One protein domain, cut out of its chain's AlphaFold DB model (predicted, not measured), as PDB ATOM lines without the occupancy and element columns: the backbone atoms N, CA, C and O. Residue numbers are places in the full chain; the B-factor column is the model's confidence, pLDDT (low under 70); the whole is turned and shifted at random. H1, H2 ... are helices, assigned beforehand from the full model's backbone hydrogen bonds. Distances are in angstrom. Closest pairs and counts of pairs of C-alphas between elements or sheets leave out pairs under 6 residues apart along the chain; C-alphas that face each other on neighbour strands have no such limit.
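What this domain is: This is residues 253 to 305 and 312 to 353 of the 363 residues of an uncharacterized protein of Amanita muscaria Koide BX008 (UniProt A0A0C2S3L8). The two longest helices, H2 and H5, run along two sides of the domain with a gap between them, and the shorter H4 and H3 bridge this gap, H4 near the first half of H2 and H3 near its second half. Two long loops, residues 257 to 271 and 325 to 338, reach toward one end of the longest axis, and the short H1 sits near the start of H2. The printed part has 95 residues, with five named helices in the order H1, H2, H3, H4, H5 and no named strand. The class is all helix, though under half of the residues, 47 of 95, are in named elements. The whole is compact, with a radius of gyration of the C-alphas of 13.9 A and spans of 40 by 28 by 19 A.

Where its parts are: H1 is residues 253 to 256, 5.4 A long, and begins at C-alpha 253 at (164.219, 179.913, 167.604). H2 is residues 272 to 287, 22.9 A, from C-alpha 272 at (156.155, 169.889, 161.431). H3 is residues 292 to 297, 8.6 A. H4 is residues 317 to 324, 10.4 A. H5 is residues 339 to 351, 18.4 A, and ends at C-alpha 351 at (155.263, 195.634, 159.543).

How they stand to each other: H1 and H2 are close but not clearly touching, their closest C-alphas being those of Gly 255 and Trp 274, 5.8 A apart. H2 and H3 form a helical hairpin. They touch through residues 281 to 285 of H2 alone, with the closest C-alphas at Met 281 and Val 294, 6.2 A apart. They run opposite ways at a shallow tilt of 34 degrees, only just short of steep. H4 touches H2 at residues 273 to 280 of H2 alone, closest at the C-alphas of Ser 273 and Cys 322, 4.7 A. These two run opposite ways at a tilt of 37 degrees, only just steep. H3 and H4 are only just apart, at 8.3 A. H5 is close to H3 but not clearly touching it, with the C-alphas of Leu 295 and Arg 347 closest at 6.7 A; they run opposite ways at a shallow tilt of 9 degrees. H5 is likewise close to H4 but not clearly touching it, with the C-alphas of Phe 323 and Pro 339 closest at 5.8 A. H2 and H5 are apart. In H2, H3, H4 and H5 every O i to N i+4 pair is within hydrogen-bond range; H1 is too short for such a pair, and its one O i to N i+3 pair is not within range.

The domain as a whole: The C-alphas of Leu 290 and Gly 331, the two farthest apart, are 41.9 A from each other. Residues 306 to 311 are cut out, and C-alphas 305 and 312 are 12.9 A apart across the cut, which lies in the link from H3 to H4. The links from H1 to H2 and from H4 to H5 are long, with 15 and 14 residues, and that from H2 to H3 is tight. The mean pLDDT of the printed part is 92.6; residues 302 to 305 and 312 to 314 are under 70.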
ATOM      1  N   THR A 253     163.290 180.970 167.179       96.94
ATOM      2  CA  THR A 253     164.219 179.913 167.604       96.94
ATOM      3  C   THR A 253     163.514 178.576 167.782       96.94
ATOM      4  O   THR A 253     164.036 177.558 167.338       96.94
ATOM      5  N   ALA A 254     162.307 178.571 168.357       95.94
ATOM      6  CA  ALA A 254     161.587 177.333 168.616       95.94
ATOM      7  C   ALA A 254     161.250 176.555 167.329       95.94
ATOM      8  O   ALA A 254     161.432 175.339 167.277       95.94
ATOM      9  N   GLY A 255     160.805 177.266 166.289       96.69
ATOM     10  CA  GLY A 255     160.362 176.668 165.030       96.69
ATOM     11  C   GLY A 255     161.473 176.449 164.001       96.69
ATOM     12  O   GLY A 255     161.410 175.493 163.229       96.69
ATOM     13  N   ASN A 256     162.508 177.296 163.988       97.81
ATOM     14  CA  ASN A 256     163.555 177.257 162.958       97.81
ATOM     15  C   ASN A 256     164.864 176.599 163.421       97.81
ATOM     16  O   ASN A 256     165.693 176.262 162.580       97.81
ATOM     17  N   ASN A 257     165.075 176.386 164.725       97.00
ATOM     18  CA  ASN A 257     166.259 175.671 165.199       97.00
ATOM     19  C   ASN A 257     166.033 174.145 165.124       97.00
ATOM     20  O   ASN A 257     165.211 173.621 165.881       97.00
ATOM     21  N   PRO A 258     166.788 173.392 164.298       95.19
ATOM     22  CA  PRO A 258     166.638 171.937 164.185       95.19
ATOM     23  C   PRO A 258     167.049 171.178 165.455       95.19
ATOM     24  O   PRO A 258     166.762 169.986 165.583       95.19
ATOM     25  N   ASN A 259     167.732 171.854 166.382       96.62
ATOM     26  CA  ASN A 259     168.152 171.331 167.677       96.62
ATOM     27  C   ASN A 259     167.296 171.877 168.827       96.62
ATOM     28  O   ASN A 259     167.688 171.743 169.986       96.62
ATOM     29  N   ASN A 260     166.155 172.512 168.533       96.31
ATOM     30  CA  ASN A 260     165.268 172.987 169.581       96.31
ATOM     31  C   ASN A 260     164.774 171.813 170.440       96.31
ATOM     32  O   ASN A 260     164.348 170.767 169.937       96.31
ATOM     33  N   ALA A 261     164.841 171.998 171.751       97.50
ATOM     34  CA  ALA A 261     164.499 170.987 172.732       97.50
ATOM     35  C   ALA A 261     163.453 171.537 173.699       97.50
ATOM     36  O   ALA A 261     163.416 172.728 174.000       97.50
ATOM     37  N   CYS A 262     162.601 170.652 174.202       97.75
ATOM     38  CA  CYS A 262     161.581 171.002 175.173       97.75
ATOM     39  C   CYS A 262     162.218 171.603 176.430       97.75
ATOM     40  O   CYS A 262     163.034 170.952 177.079       97.75
ATOM     41  N   ILE A 263     161.771 172.796 176.830       96.44
ATOM     42  CA  ILE A 263     162.304 173.505 178.003       96.44
ATOM     43  C   ILE A 263     162.166 172.713 179.316       96.44
ATOM     44  O   ILE A 263     162.932 172.928 180.249       96.44
ATOM     45  N   ARG A 264     161.206 171.779 179.401       97.25
ATOM     46  CA  ARG A 264     160.970 170.969 180.609       97.25
ATOM     47  C   ARG A 264     161.768 169.668 180.650       97.25
ATOM     48  O   ARG A 264     162.274 169.310 181.706       97.25
ATOM     49  N   CYS A 265     161.837 168.932 179.541       97.44
ATOM     50  CA  CYS A 265     162.412 167.576 179.518       97.44
ATOM     51  C   CYS A 265     163.595 167.405 178.556       97.44
ATOM     52  O   CYS A 265     164.080 166.289 178.390       97.44
ATOM     53  N   SER A 266     164.042 168.473 177.891       97.25
ATOM     54  CA  SER A 266     165.150 168.481 176.920       97.25
ATOM     55  C   SER A 266     164.988 167.536 175.719       97.25
ATOM     56  O   SER A 266     165.931 167.318 174.964       97.25
ATOM     57  N   THR A 267     163.797 166.973 175.502       97.75
ATOM     58  CA  THR A 267     163.527 166.136 174.326       97.75
ATOM     59  C   THR A 267     163.419 167.009 173.085       97.75
ATOM     60  O   THR A 267     162.760 168.050 173.127       97.75
ATOM     61  N   LYS A 268     164.048 166.582 171.987       97.75
ATOM     62  CA  LYS A 268     163.956 167.252 170.686       97.75
ATOM     63  C   LYS A 268     162.489 167.406 170.271       97.75
ATOM     64  O   LYS A 268     161.734 166.436 170.326       97.75
ATOM     65  N   LEU A 269     162.098 168.620 169.893       97.12
ATOM     66  CA  LEU A 269     160.733 168.918 169.463       97.12
ATOM     67  C   LEU A 269     160.541 168.639 167.967       97.12
ATOM     68  O   LEU A 269     161.489 168.710 167.184       97.12
ATOM     69  N   ASP A 270     159.307 168.299 167.596       95.06
ATOM     70  CA  ASP A 270     158.867 168.201 166.204       95.06
ATOM     71  C   ASP A 270     158.348 169.567 165.732       95.06
ATOM     72  O   ASP A 270     157.459 170.156 166.353       95.06
ATOM     73  N   ASN A 271     158.914 170.057 164.627       95.75
ATOM     74  CA  ASN A 271     158.604 171.361 164.041       95.75
ATOM     75  C   ASN A 271     157.698 171.254 162.799       95.75
ATOM     76  O   ASN A 271     157.560 172.226 162.050       95.75
ATOM     77  N   THR A 272     157.070 170.098 162.564       97.06
ATOM     78  CA  THR A 272     156.155 169.889 161.431       97.06
ATOM     79  C   THR A 272     155.021 170.919 161.427       97.06
ATOM     80  O   THR A 272     154.843 171.623 160.434       97.06
ATOM     81  N   SER A 273     154.356 171.133 162.567       97.44
ATOM     82  CA  SER A 273     153.250 172.097 162.684       97.44
ATOM     83  C   SER A 273     153.664 173.550 162.400       97.44
ATOM     84  O   SER A 273     152.885 174.330 161.858       97.44
ATOM     85  N   TRP A 274     154.904 173.931 162.736       97.81
ATOM     86  CA  TRP A 274     155.451 175.250 162.396       97.81
ATOM     87  C   TRP A 274     155.714 175.379 160.897       97.81
ATOM     88  O   TRP A 274     155.444 176.417 160.302       97.81
ATOM     89  N   THR A 275     156.216 174.318 160.268       97.69
ATOM     90  CA  THR A 275     156.474 174.292 158.821       97.69
ATOM     91  C   THR A 275     155.177 174.408 158.018       97.69
ATOM     92  O   THR A 275     155.130 175.141 157.026       97.69
ATOM     93  N   GLU A 276     154.112 173.750 158.477       97.56
ATOM     94  CA  GLU A 276     152.765 173.867 157.909       97.56
ATOM     95  C   GLU A 276     152.228 175.295 158.050       97.56
ATOM     96  O   GLU A 276     151.813 175.896 157.060       97.56
ATOM     97  N   LEU A 277     152.334 175.888 159.246       97.50
ATOM     98  CA  LEU A 277     151.922 177.272 159.476       97.50
ATOM     99  C   LEU A 277     152.709 178.267 158.606       97.50
ATOM    100  O   LEU A 277     152.112 179.165 158.014       97.50
ATOM    101  N   LYS A 278     154.034 178.103 158.473       98.12
ATOM    102  CA  LYS A 278     154.852 178.923 157.561       98.12
ATOM    103  C   LYS A 278     154.367 178.818 156.122       98.12
ATOM    104  O   LYS A 278     154.215 179.839 155.460       98.12
ATOM    105  N   SER A 279     154.104 177.600 155.655       97.81
ATOM    106  CA  SER A 279     153.617 177.361 154.294       97.81
ATOM    107  C   SER A 279     152.259 178.028 154.060       97.81
ATOM    108  O   SER A 279     152.079 178.679 153.035       97.81
ATOM    109  N   ALA A 280     151.343 177.955 155.032       96.94
ATOM    110  CA  ALA A 280     150.050 178.636 154.964       96.94
ATOM    111  C   ALA A 280     150.198 180.167 154.922       96.94
ATOM    112  O   ALA A 280     149.585 180.815 154.077       96.94
ATOM    113  N   MET A 281     151.058 180.751 155.768       97.50
ATOM    114  CA  MET A 281     151.314 182.200 155.757       97.50
ATOM    115  C   MET A 281     151.950 182.668 154.446       97.50
ATOM    116  O   MET A 281     151.594 183.733 153.949       97.50
ATOM    117  N   MET A 282     152.877 181.888 153.884       98.06
ATOM    118  CA  MET A 282     153.502 182.201 152.597       98.06
ATOM    119  C   MET A 282     152.493 182.144 151.452       98.06
ATOM    120  O   MET A 282     152.428 183.092 150.679       98.06
ATOM    121  N   ALA A 283     151.674 181.091 151.383       96.25
ATOM    122  CA  ALA A 283     150.635 180.963 150.361       96.25
ATOM    123  C   ALA A 283     149.607 182.105 150.450       96.25
ATOM    124  O   ALA A 283     149.184 182.654 149.432       96.25
ATOM    125  N   GLU A 284     149.240 182.508 151.669       95.88
ATOM    126  CA  GLU A 284     148.363 183.657 151.864       95.88
ATOM    127  C   GLU A 284     149.023 184.949 151.377       95.88
ATOM    128  O   GLU A 284     148.401 185.698 150.632       95.88
ATOM    129  N   LEU A 285     150.282 185.204 151.743       95.94
ATOM    130  CA  LEU A 285     150.973 186.431 151.351       95.94
ATOM    131  C   LEU A 285     151.269 186.483 149.845       95.94
ATOM    132  O   LEU A 285     151.261 187.562 149.265       95.94
ATOM    133  N   GLU A 286     151.505 185.343 149.197       95.81
ATOM    134  CA  GLU A 286     151.629 185.253 147.738       95.81
ATOM    135  C   GLU A 286     150.316 185.637 147.045       95.81
ATOM    136  O   GLU A 286     150.337 186.395 146.075       95.81
ATOM    137  N   SER A 287     149.173 185.201 147.585       94.19
ATOM    138  CA  SER A 287     147.870 185.577 147.030       94.19
ATOM    139  C   SER A 287     147.494 187.029 147.354       94.19
ATOM    140  O   SER A 287     147.080 187.762 146.455       94.19
ATOM    141  N   ARG A 288     147.706 187.486 148.597       94.88
ATOM    142  CA  ARG A 288     147.383 188.832 149.093       94.88
ATOM    143  C   ARG A 288     148.577 189.461 149.833       94.88
ATOM    144  O   ARG A 288     148.655 189.430 151.067       94.88
ATOM    145  N   PRO A 289     149.504 190.107 149.101       95.88
ATOM    146  CA  PRO A 289     150.764 190.596 149.661       95.88
ATOM    147  C   PRO A 289     150.644 191.710 150.701       95.88
ATOM    148  O   PRO A 289     151.648 192.057 151.327       95.88
ATOM    149  N   LEU A 290     149.461 192.299 150.906       94.56
ATOM    150  CA  LEU A 290     149.235 193.277 151.973       94.56
ATOM    151  C   LEU A 290     149.534 192.672 153.355       94.56
ATOM    152  O   LEU A 290     150.082 193.364 154.213       94.56
ATOM    153  N   GLY A 291     149.266 191.374 153.534       94.62
ATOM    154  CA  GLY A 291     149.490 190.646 154.785       94.62
ATOM    155  C   GLY A 291     148.413 190.886 155.846       94.62
ATOM    156  O   GLY A 291     148.507 190.354 156.947       94.62
ATOM    157  N   ASP A 292     147.373 191.654 155.530       92.38
ATOM    158  CA  ASP A 292     146.229 191.915 156.403       92.38
ATOM    159  C   ASP A 292     145.439 190.643 156.732       92.38
ATOM    160  O   ASP A 292     145.013 190.471 157.870       92.38
ATOM    161  N   THR A 293     145.315 189.707 155.794       91.56
ATOM    162  CA  THR A 293     144.669 188.406 156.029       91.56
ATOM    163  C   THR A 293     145.488 187.488 156.932       91.56
ATOM    164  O   THR A 293     144.918 186.835 157.807       91.56
ATOM    165  N   VAL A 294     146.822 187.501 156.812       94.00
ATOM    166  CA  VAL A 294     147.723 186.838 157.773       94.00
ATOM    167  C   VAL A 294     147.492 187.411 159.174       94.00
ATOM    168  O   VAL A 294     147.360 186.667 160.141       94.00
ATOM    169  N   LEU A 295     147.396 188.738 159.302       92.75
ATOM    170  CA  LEU A 295     147.148 189.400 160.587       92.75
ATOM    171  C   LEU A 295     145.749 189.105 161.146       92.75
ATOM    172  O   LEU A 295     145.616 188.886 162.352       92.75
ATOM    173  N   ALA A 296     144.728 189.079 160.288       90.12
ATOM    174  CA  ALA A 296     143.352 188.771 160.660       90.12
ATOM    175  C   ALA A 296     143.224 187.334 161.181       90.12
ATOM    176  O   ALA A 296     142.627 187.120 162.236       90.12
ATOM    177  N   ALA A 297     143.867 186.367 160.518       89.75
ATOM    178  CA  ALA A 297     143.908 184.976 160.970       89.75
ATOM    179  C   ALA A 297     144.505 184.841 162.383       89.75
ATOM    180  O   ALA A 297     144.048 184.028 163.183       89.75
ATOM    181  N   MET A 298     145.485 185.686 162.718       89.50
ATOM    182  CA  MET A 298     146.153 185.716 164.026       89.50
ATOM    183  C   MET A 298     145.371 186.487 165.101       89.50
ATOM    184  O   MET A 298     145.756 186.471 166.270       89.50
ATOM    185  N   ALA A 299     144.320 187.219 164.726       86.69
ATOM    186  CA  ALA A 299     143.478 187.965 165.659       86.69
ATOM    187  C   ALA A 299     142.321 187.120 166.221       86.69
ATOM    188  O   ALA A 299     141.743 187.492 167.244       86.69
ATOM    189  N   VAL A 300     141.993 185.988 165.588       79.75
ATOM    190  CA  VAL A 300     140.926 185.090 166.046       79.75
ATOM    191  C   VAL A 300     141.376 184.354 167.319       79.75
ATOM    192  O   VAL A 300     142.431 183.716 167.314       79.75
ATOM    193  N   PRO A 301     140.604 184.400 168.422       74.81
ATOM    194  CA  PRO A 301     140.931 183.658 169.634       74.81
ATOM    195  C   PRO A 301     141.008 182.151 169.361       74.81
ATOM    196  O   PRO A 301     140.099 181.572 168.760       74.81
ATOM    197  N   ALA A 302     142.063 181.499 169.856       61.72
ATOM    198  CA  ALA A 302     142.209 180.047 169.803       61.72
ATOM    199  C   ALA A 302     141.068 179.380 170.599       61.72
ATOM    200  O   ALA A 302     141.130 179.275 171.821       61.72
ATOM    201  N   GLY A 303     139.993 178.982 169.914       60.50
ATOM    202  CA  GLY A 303     138.800 178.394 170.536       60.50
ATOM    203  C   GLY A 303     137.488 178.650 169.792       60.50
ATOM    204  O   GLY A 303     136.522 177.923 170.013       60.50
ATOM    205  N   ALA A 304     137.443 179.622 168.877       61.25
ATOM    206  CA  ALA A 304     136.293 179.838 168.001       61.25
ATOM    207  C   ALA A 304     136.357 178.893 166.786       61.25
ATOM    208  O   ALA A 304     136.761 179.286 165.696       61.25
ATOM    209  N   ALA A 305     136.021 177.616 166.980       48.12
ATOM    210  CA  ALA A 305     135.883 176.670 165.875       48.12
ATOM    211  C   ALA A 305     134.535 176.888 165.167       48.12
ATOM    212  O   ALA A 305     133.483 176.668 165.767       48.12
ATOM    213  N   GLU A 312     135.437 184.517 155.666       55.75
ATOM    214  CA  GLU A 312     136.098 185.553 156.457       55.75
ATOM    215  C   GLU A 312     135.817 185.314 157.952       55.75
ATOM    216  O   GLU A 312     134.702 185.527 158.421       55.75
ATOM    217  N   GLY A 313     136.819 184.813 158.684       59.28
ATOM    218  CA  GLY A 313     136.722 184.549 160.123       59.28
ATOM    219  C   GLY A 313     137.083 183.137 160.594       59.28
ATOM    220  O   GLY A 313     137.223 182.955 161.802       59.28
ATOM    221  N   GLU A 314     137.280 182.147 159.712       69.19
ATOM    222  CA  GLU A 314     137.747 180.824 160.165       69.19
ATOM    223  C   GLU A 314     139.239 180.861 160.541       69.19
ATOM    224  O   GLU A 314     140.094 181.254 159.740       69.19
ATOM    225  N   ALA A 315     139.566 180.421 161.759       78.69
ATOM    226  CA  ALA A 315     140.951 180.255 162.181       78.69
ATOM    227  C   ALA A 315     141.648 179.199 161.308       78.69
ATOM    228  O   ALA A 315     141.099 178.129 161.042       78.69
ATOM    229  N   TRP A 316     142.879 179.480 160.881       91.25
ATOM    230  CA  TRP A 316     143.656 178.531 160.086       91.25
ATOM    231  C   TRP A 316     143.936 177.262 160.889       91.25
ATOM    232  O   TRP A 316     144.414 177.325 162.025       91.25
ATOM    233  N   HIS A 317     143.670 176.101 160.297       92.62
ATOM    234  CA  HIS A 317     143.898 174.816 160.958       92.62
ATOM    235  C   HIS A 317     145.374 174.638 161.343       92.62
ATOM    236  O   HIS A 317     145.688 174.124 162.416       92.62
ATOM    237  N   GLU A 318     146.284 175.110 160.495       95.81
ATOM    238  CA  GLU A 318     147.730 175.093 160.699       95.81
ATOM    239  C   GLU A 318     148.132 175.957 161.903       95.81
ATOM    240  O   GLU A 318     149.007 175.576 162.680       95.81
ATOM    241  N   LEU A 319     147.447 177.087 162.116       94.50
ATOM    242  CA  LEU A 319     147.669 177.961 163.270       94.50
ATOM    243  C   LEU A 319     147.246 177.273 164.570       94.50
ATOM    244  O   LEU A 319     148.014 177.234 165.534       94.50
ATOM    245  N   VAL A 320     146.044 176.691 164.575       93.38
ATOM    246  CA  VAL A 320     145.517 175.931 165.716       93.38
ATOM    247  C   VAL A 320     146.433 174.747 166.032       93.38
ATOM    248  O   VAL A 320     146.834 174.579 167.182       93.38
ATOM    249  N   SER A 321     146.832 173.984 165.014       95.19
ATOM    250  CA  SER A 321     147.736 172.836 165.149       95.19
ATOM    251  C   SER A 321     149.099 173.247 165.701       95.19
ATOM    252  O   SER A 321     149.619 172.597 166.606       95.19
ATOM    253  N   CYS A 322     149.662 174.357 165.216       96.62
ATOM    254  CA  CYS A 322     150.930 174.874 165.713       96.62
ATOM    255  C   CYS A 322     150.842 175.277 167.188       96.62
ATOM    256  O   CYS A 322     151.699 174.884 167.972       96.62
ATOM    257  N   PHE A 323     149.811 176.012 167.600       95.75
ATOM    258  CA  PHE A 323     149.692 176.479 168.987       95.75
ATOM    259  C   PHE A 323     149.211 175.415 169.974       95.75
ATOM    260  O   PHE A 323     149.473 175.535 171.170       95.75
ATOM    261  N   GLN A 324     148.564 174.354 169.495       95.62
ATOM    262  CA  GLN A 324     148.223 173.185 170.306       95.62
ATOM    263  C   GLN A 324     149.341 172.136 170.351       95.62
ATOM    264  O   GLN A 324     149.238 171.185 171.127       95.62
ATOM    265  N   ALA A 325     150.411 172.295 169.564       96.88
ATOM    266  CA  ALA A 325     151.538 171.373 169.570       96.88
ATOM    267  C   ALA A 325     152.205 171.334 170.953       96.88
ATOM    268  O   ALA A 325     152.610 172.357 171.512       96.88
ATOM    269  N   GLN A 326     152.333 170.125 171.496       97.81
ATOM    270  CA  GLN A 326     152.922 169.866 172.804       97.81
ATOM    271  C   GLN A 326     154.075 168.873 172.698       97.81
ATOM    272  O   GLN A 326     154.188 168.101 171.744       97.81
ATOM    273  N   CYS A 327     154.918 168.858 173.728       97.62
ATOM    274  CA  CYS A 327     156.010 167.912 173.844       97.62
ATOM    275  C   CYS A 327     155.479 166.462 173.815       97.62
ATOM    276  O   CYS A 327     154.621 166.119 174.636       97.62
ATOM    277  N   PRO A 328     156.024 165.580 172.952       96.88
ATOM    278  CA  PRO A 328     155.509 164.219 172.771       96.88
ATOM    279  C   PRO A 328     155.783 163.287 173.964       96.88
ATOM    280  O   PRO A 328     155.247 162.181 174.032       96.88
ATOM    281  N   VAL A 329     156.626 163.699 174.917       97.81
ATOM    282  CA  VAL A 329     156.945 162.896 176.103       97.81
ATOM    283  C   VAL A 329     155.731 162.808 177.025       97.81
ATOM    284  O   VAL A 329     155.245 163.819 177.540       97.81
ATOM    285  N   LYS A 330     155.282 161.575 177.293       97.69
ATOM    286  CA  LYS A 330     154.158 161.288 178.192       97.69
ATOM    287  C   LYS A 330     154.378 161.944 179.560       97.69
ATOM    288  O   LYS A 330     155.347 161.642 180.248       97.69
ATOM    289  N   GLY A 331     153.458 162.827 179.948       96.81
ATOM    290  CA  GLY A 331     153.489 163.551 181.225       96.81
ATOM    291  C   GLY A 331     154.188 164.916 181.196       96.81
ATOM    292  O   GLY A 331     154.098 165.636 182.183       96.81
ATOM    293  N   CYS A 332     154.839 165.312 180.096       97.56
ATOM    294  CA  CYS A 332     155.462 166.636 179.989       97.56
ATOM    295  C   CYS A 332     154.430 167.740 179.703       97.56
ATOM    296  O   CYS A 332     154.347 168.722 180.449       97.56
ATOM    297  N   GLY A 333     153.665 167.581 178.613       96.31
ATOM    298  CA  GLY A 333     152.586 168.493 178.203       96.31
ATOM    299  C   GLY A 333     153.008 169.949 177.969       96.31
ATOM    300  O   GLY A 333     152.155 170.828 177.923       96.31
ATOM    301  N   ALA A 334     154.312 170.242 177.881       97.19
ATOM    302  CA  ALA A 334     154.792 171.591 177.596       97.19
ATOM    303  C   ALA A 334     154.383 171.994 176.177       97.19
ATOM    304  O   ALA A 334     154.598 171.212 175.252       97.19
ATOM    305  N   ALA A 335     153.829 173.193 176.007       96.94
ATOM    306  CA  ALA A 335     153.575 173.753 174.685       96.94
ATOM    307  C   ALA A 335     154.901 173.973 173.941       96.94
ATOM    308  O   ALA A 335     155.889 174.405 174.541       96.94
ATOM    309  N   ASN A 336     154.918 173.680 172.642       97.00
ATOM    310  CA  ASN A 336     156.107 173.863 171.809       97.00
ATOM    311  C   ASN A 336     156.363 175.345 171.493       97.00
ATOM    312  O   ASN A 336     157.510 175.741 171.293       97.00
ATOM    313  N   TYR A 337     155.301 176.153 171.470       96.75
ATOM    314  CA  TYR A 337     155.333 177.561 171.090       96.75
ATOM    315  C   TYR A 337     154.501 178.386 172.071       96.75
ATOM    316  O   TYR A 337     153.461 177.928 172.540       96.75
ATOM    317  N   ASP A 338     154.943 179.610 172.349       95.81
ATOM    318  CA  ASP A 338     154.126 180.627 173.013       95.81
ATOM    319  C   ASP A 338     153.290 181.354 171.941       95.81
ATOM    320  O   ASP A 338     153.876 182.053 171.099       95.81
ATOM    321  N   PRO A 339     151.950 181.208 171.930       94.69
ATOM    322  CA  PRO A 339     151.104 181.814 170.907       94.69
ATOM    323  C   PRO A 339     151.211 183.339 170.864       94.69
ATOM    324  O   PRO A 339     151.297 183.919 169.783       94.69
ATOM    325  N   LEU A 340     151.254 184.004 172.022       93.44
ATOM    326  CA  LEU A 340     151.242 185.466 172.096       93.44
ATOM    327  C   LEU A 340     152.566 186.048 171.601       93.44
ATOM    328  O   LEU A 340     152.568 186.975 170.787       93.44
ATOM    329  N   ALA A 341     153.686 185.469 172.041       95.44
ATOM    330  CA  ALA A 341     155.009 185.874 171.574       95.44
ATOM    331  C   ALA A 341     155.169 185.627 170.065       95.44
ATOM    332  O   ALA A 341     155.646 186.503 169.340       95.44
ATOM    333  N   THR A 342     154.701 184.474 169.577       96.38
ATOM    334  CA  THR A 342     154.764 184.115 168.151       96.38
ATOM    335  C   THR A 342     153.930 185.074 167.300       96.38
ATOM    336  O   THR A 342     154.444 185.621 166.324       96.38
ATOM    337  N   ILE A 343     152.682 185.362 167.692       95.62
ATOM    338  CA  ILE A 343     151.817 186.327 166.997       95.62
ATOM    339  C   ILE A 343     152.458 187.718 166.987       95.62
ATOM    340  O   ILE A 343     152.528 188.348 165.932       95.62
ATOM    341  N   LYS A 344     152.968 188.205 168.129       95.25
ATOM    342  CA  LYS A 344     153.647 189.512 168.212       95.25
ATOM    343  C   LYS A 344     154.819 189.590 167.231       95.25
ATOM    344  O   LYS A 344     154.972 190.595 166.534       95.25
ATOM    345  N   GLN A 345     155.599 188.519 167.124       97.50
ATOM    346  CA  GLN A 345     156.736 188.458 166.215       97.50
ATOM    347  C   GLN A 345     156.311 188.382 164.740       97.50
ATOM    348  O   GLN A 345     156.909 189.062 163.907       97.50
ATOM    349  N   ILE A 346     155.250 187.638 164.403       97.25
ATOM    350  CA  ILE A 346     154.674 187.608 163.045       97.25
ATOM    351  C   ILE A 346     154.177 189.003 162.643       97.25
ATOM    352  O   ILE A 346     154.505 189.480 161.557       97.25
ATOM    353  N   ARG A 347     153.468 189.708 163.537       95.62
ATOM    354  CA  ARG A 347     153.020 191.094 163.301       95.62
ATOM    355  C   ARG A 347     154.190 192.018 162.985       95.62
ATOM    356  O   ARG A 347     154.113 192.812 162.051       95.62
ATOM    357  N   LYS A 348     155.291 191.887 163.732       96.19
ATOM    358  CA  LYS A 348     156.528 192.629 163.466       96.19
ATOM    359  C   LYS A 348     157.092 192.305 162.078       96.19
ATOM    360  O   LYS A 348     157.491 193.221 161.369       96.19
ATOM    361  N   CYS A 349     157.057 191.041 161.656       97.50
ATOM    362  CA  CYS A 349     157.505 190.650 160.317       97.50
ATOM    363  C   CYS A 349     156.668 191.302 159.204       97.50
ATOM    364  O   CYS A 349     157.243 191.793 158.240       97.50
ATOM    365  N   VAL A 350     155.337 191.368 159.354       96.25
ATOM    366  CA  VAL A 350     154.449 192.034 158.378       96.25
ATOM    367  C   VAL A 350     154.689 193.551 158.327       96.25
ATOM    368  O   VAL A 350     154.698 194.137 157.247       96.25
ATOM    369  N   LYS A 351     154.940 194.195 159.476       93.38
ATOM    370  CA  LYS A 351     155.263 195.634 159.543       93.38
ATOM    371  C   LYS A 351     156.581 195.987 158.836       93.38
ATOM    372  O   LYS A 351     156.686 197.055 158.243       93.38
ATOM    373  N   GLU A 352     157.564 195.086 158.870       95.62
ATOM    374  CA  GLU A 352     158.884 195.262 158.242       95.62
ATOM    375  C   GLU A 352     158.898 195.012 156.718       95.62
ATOM    376  O   GLU A 352     159.958 195.080 156.088       95.62
ATOM    377  N   LEU A 353     157.754 194.696 156.101       95.88
ATOM    378  CA  LEU A 353     157.685 194.449 154.661       95.88
ATOM    379  C   LEU A 353     157.850 195.744 153.851       95.88
ATOM    380  O   LEU A 353     157.421 196.804 154.287       95.88
TER     381      LEU A 353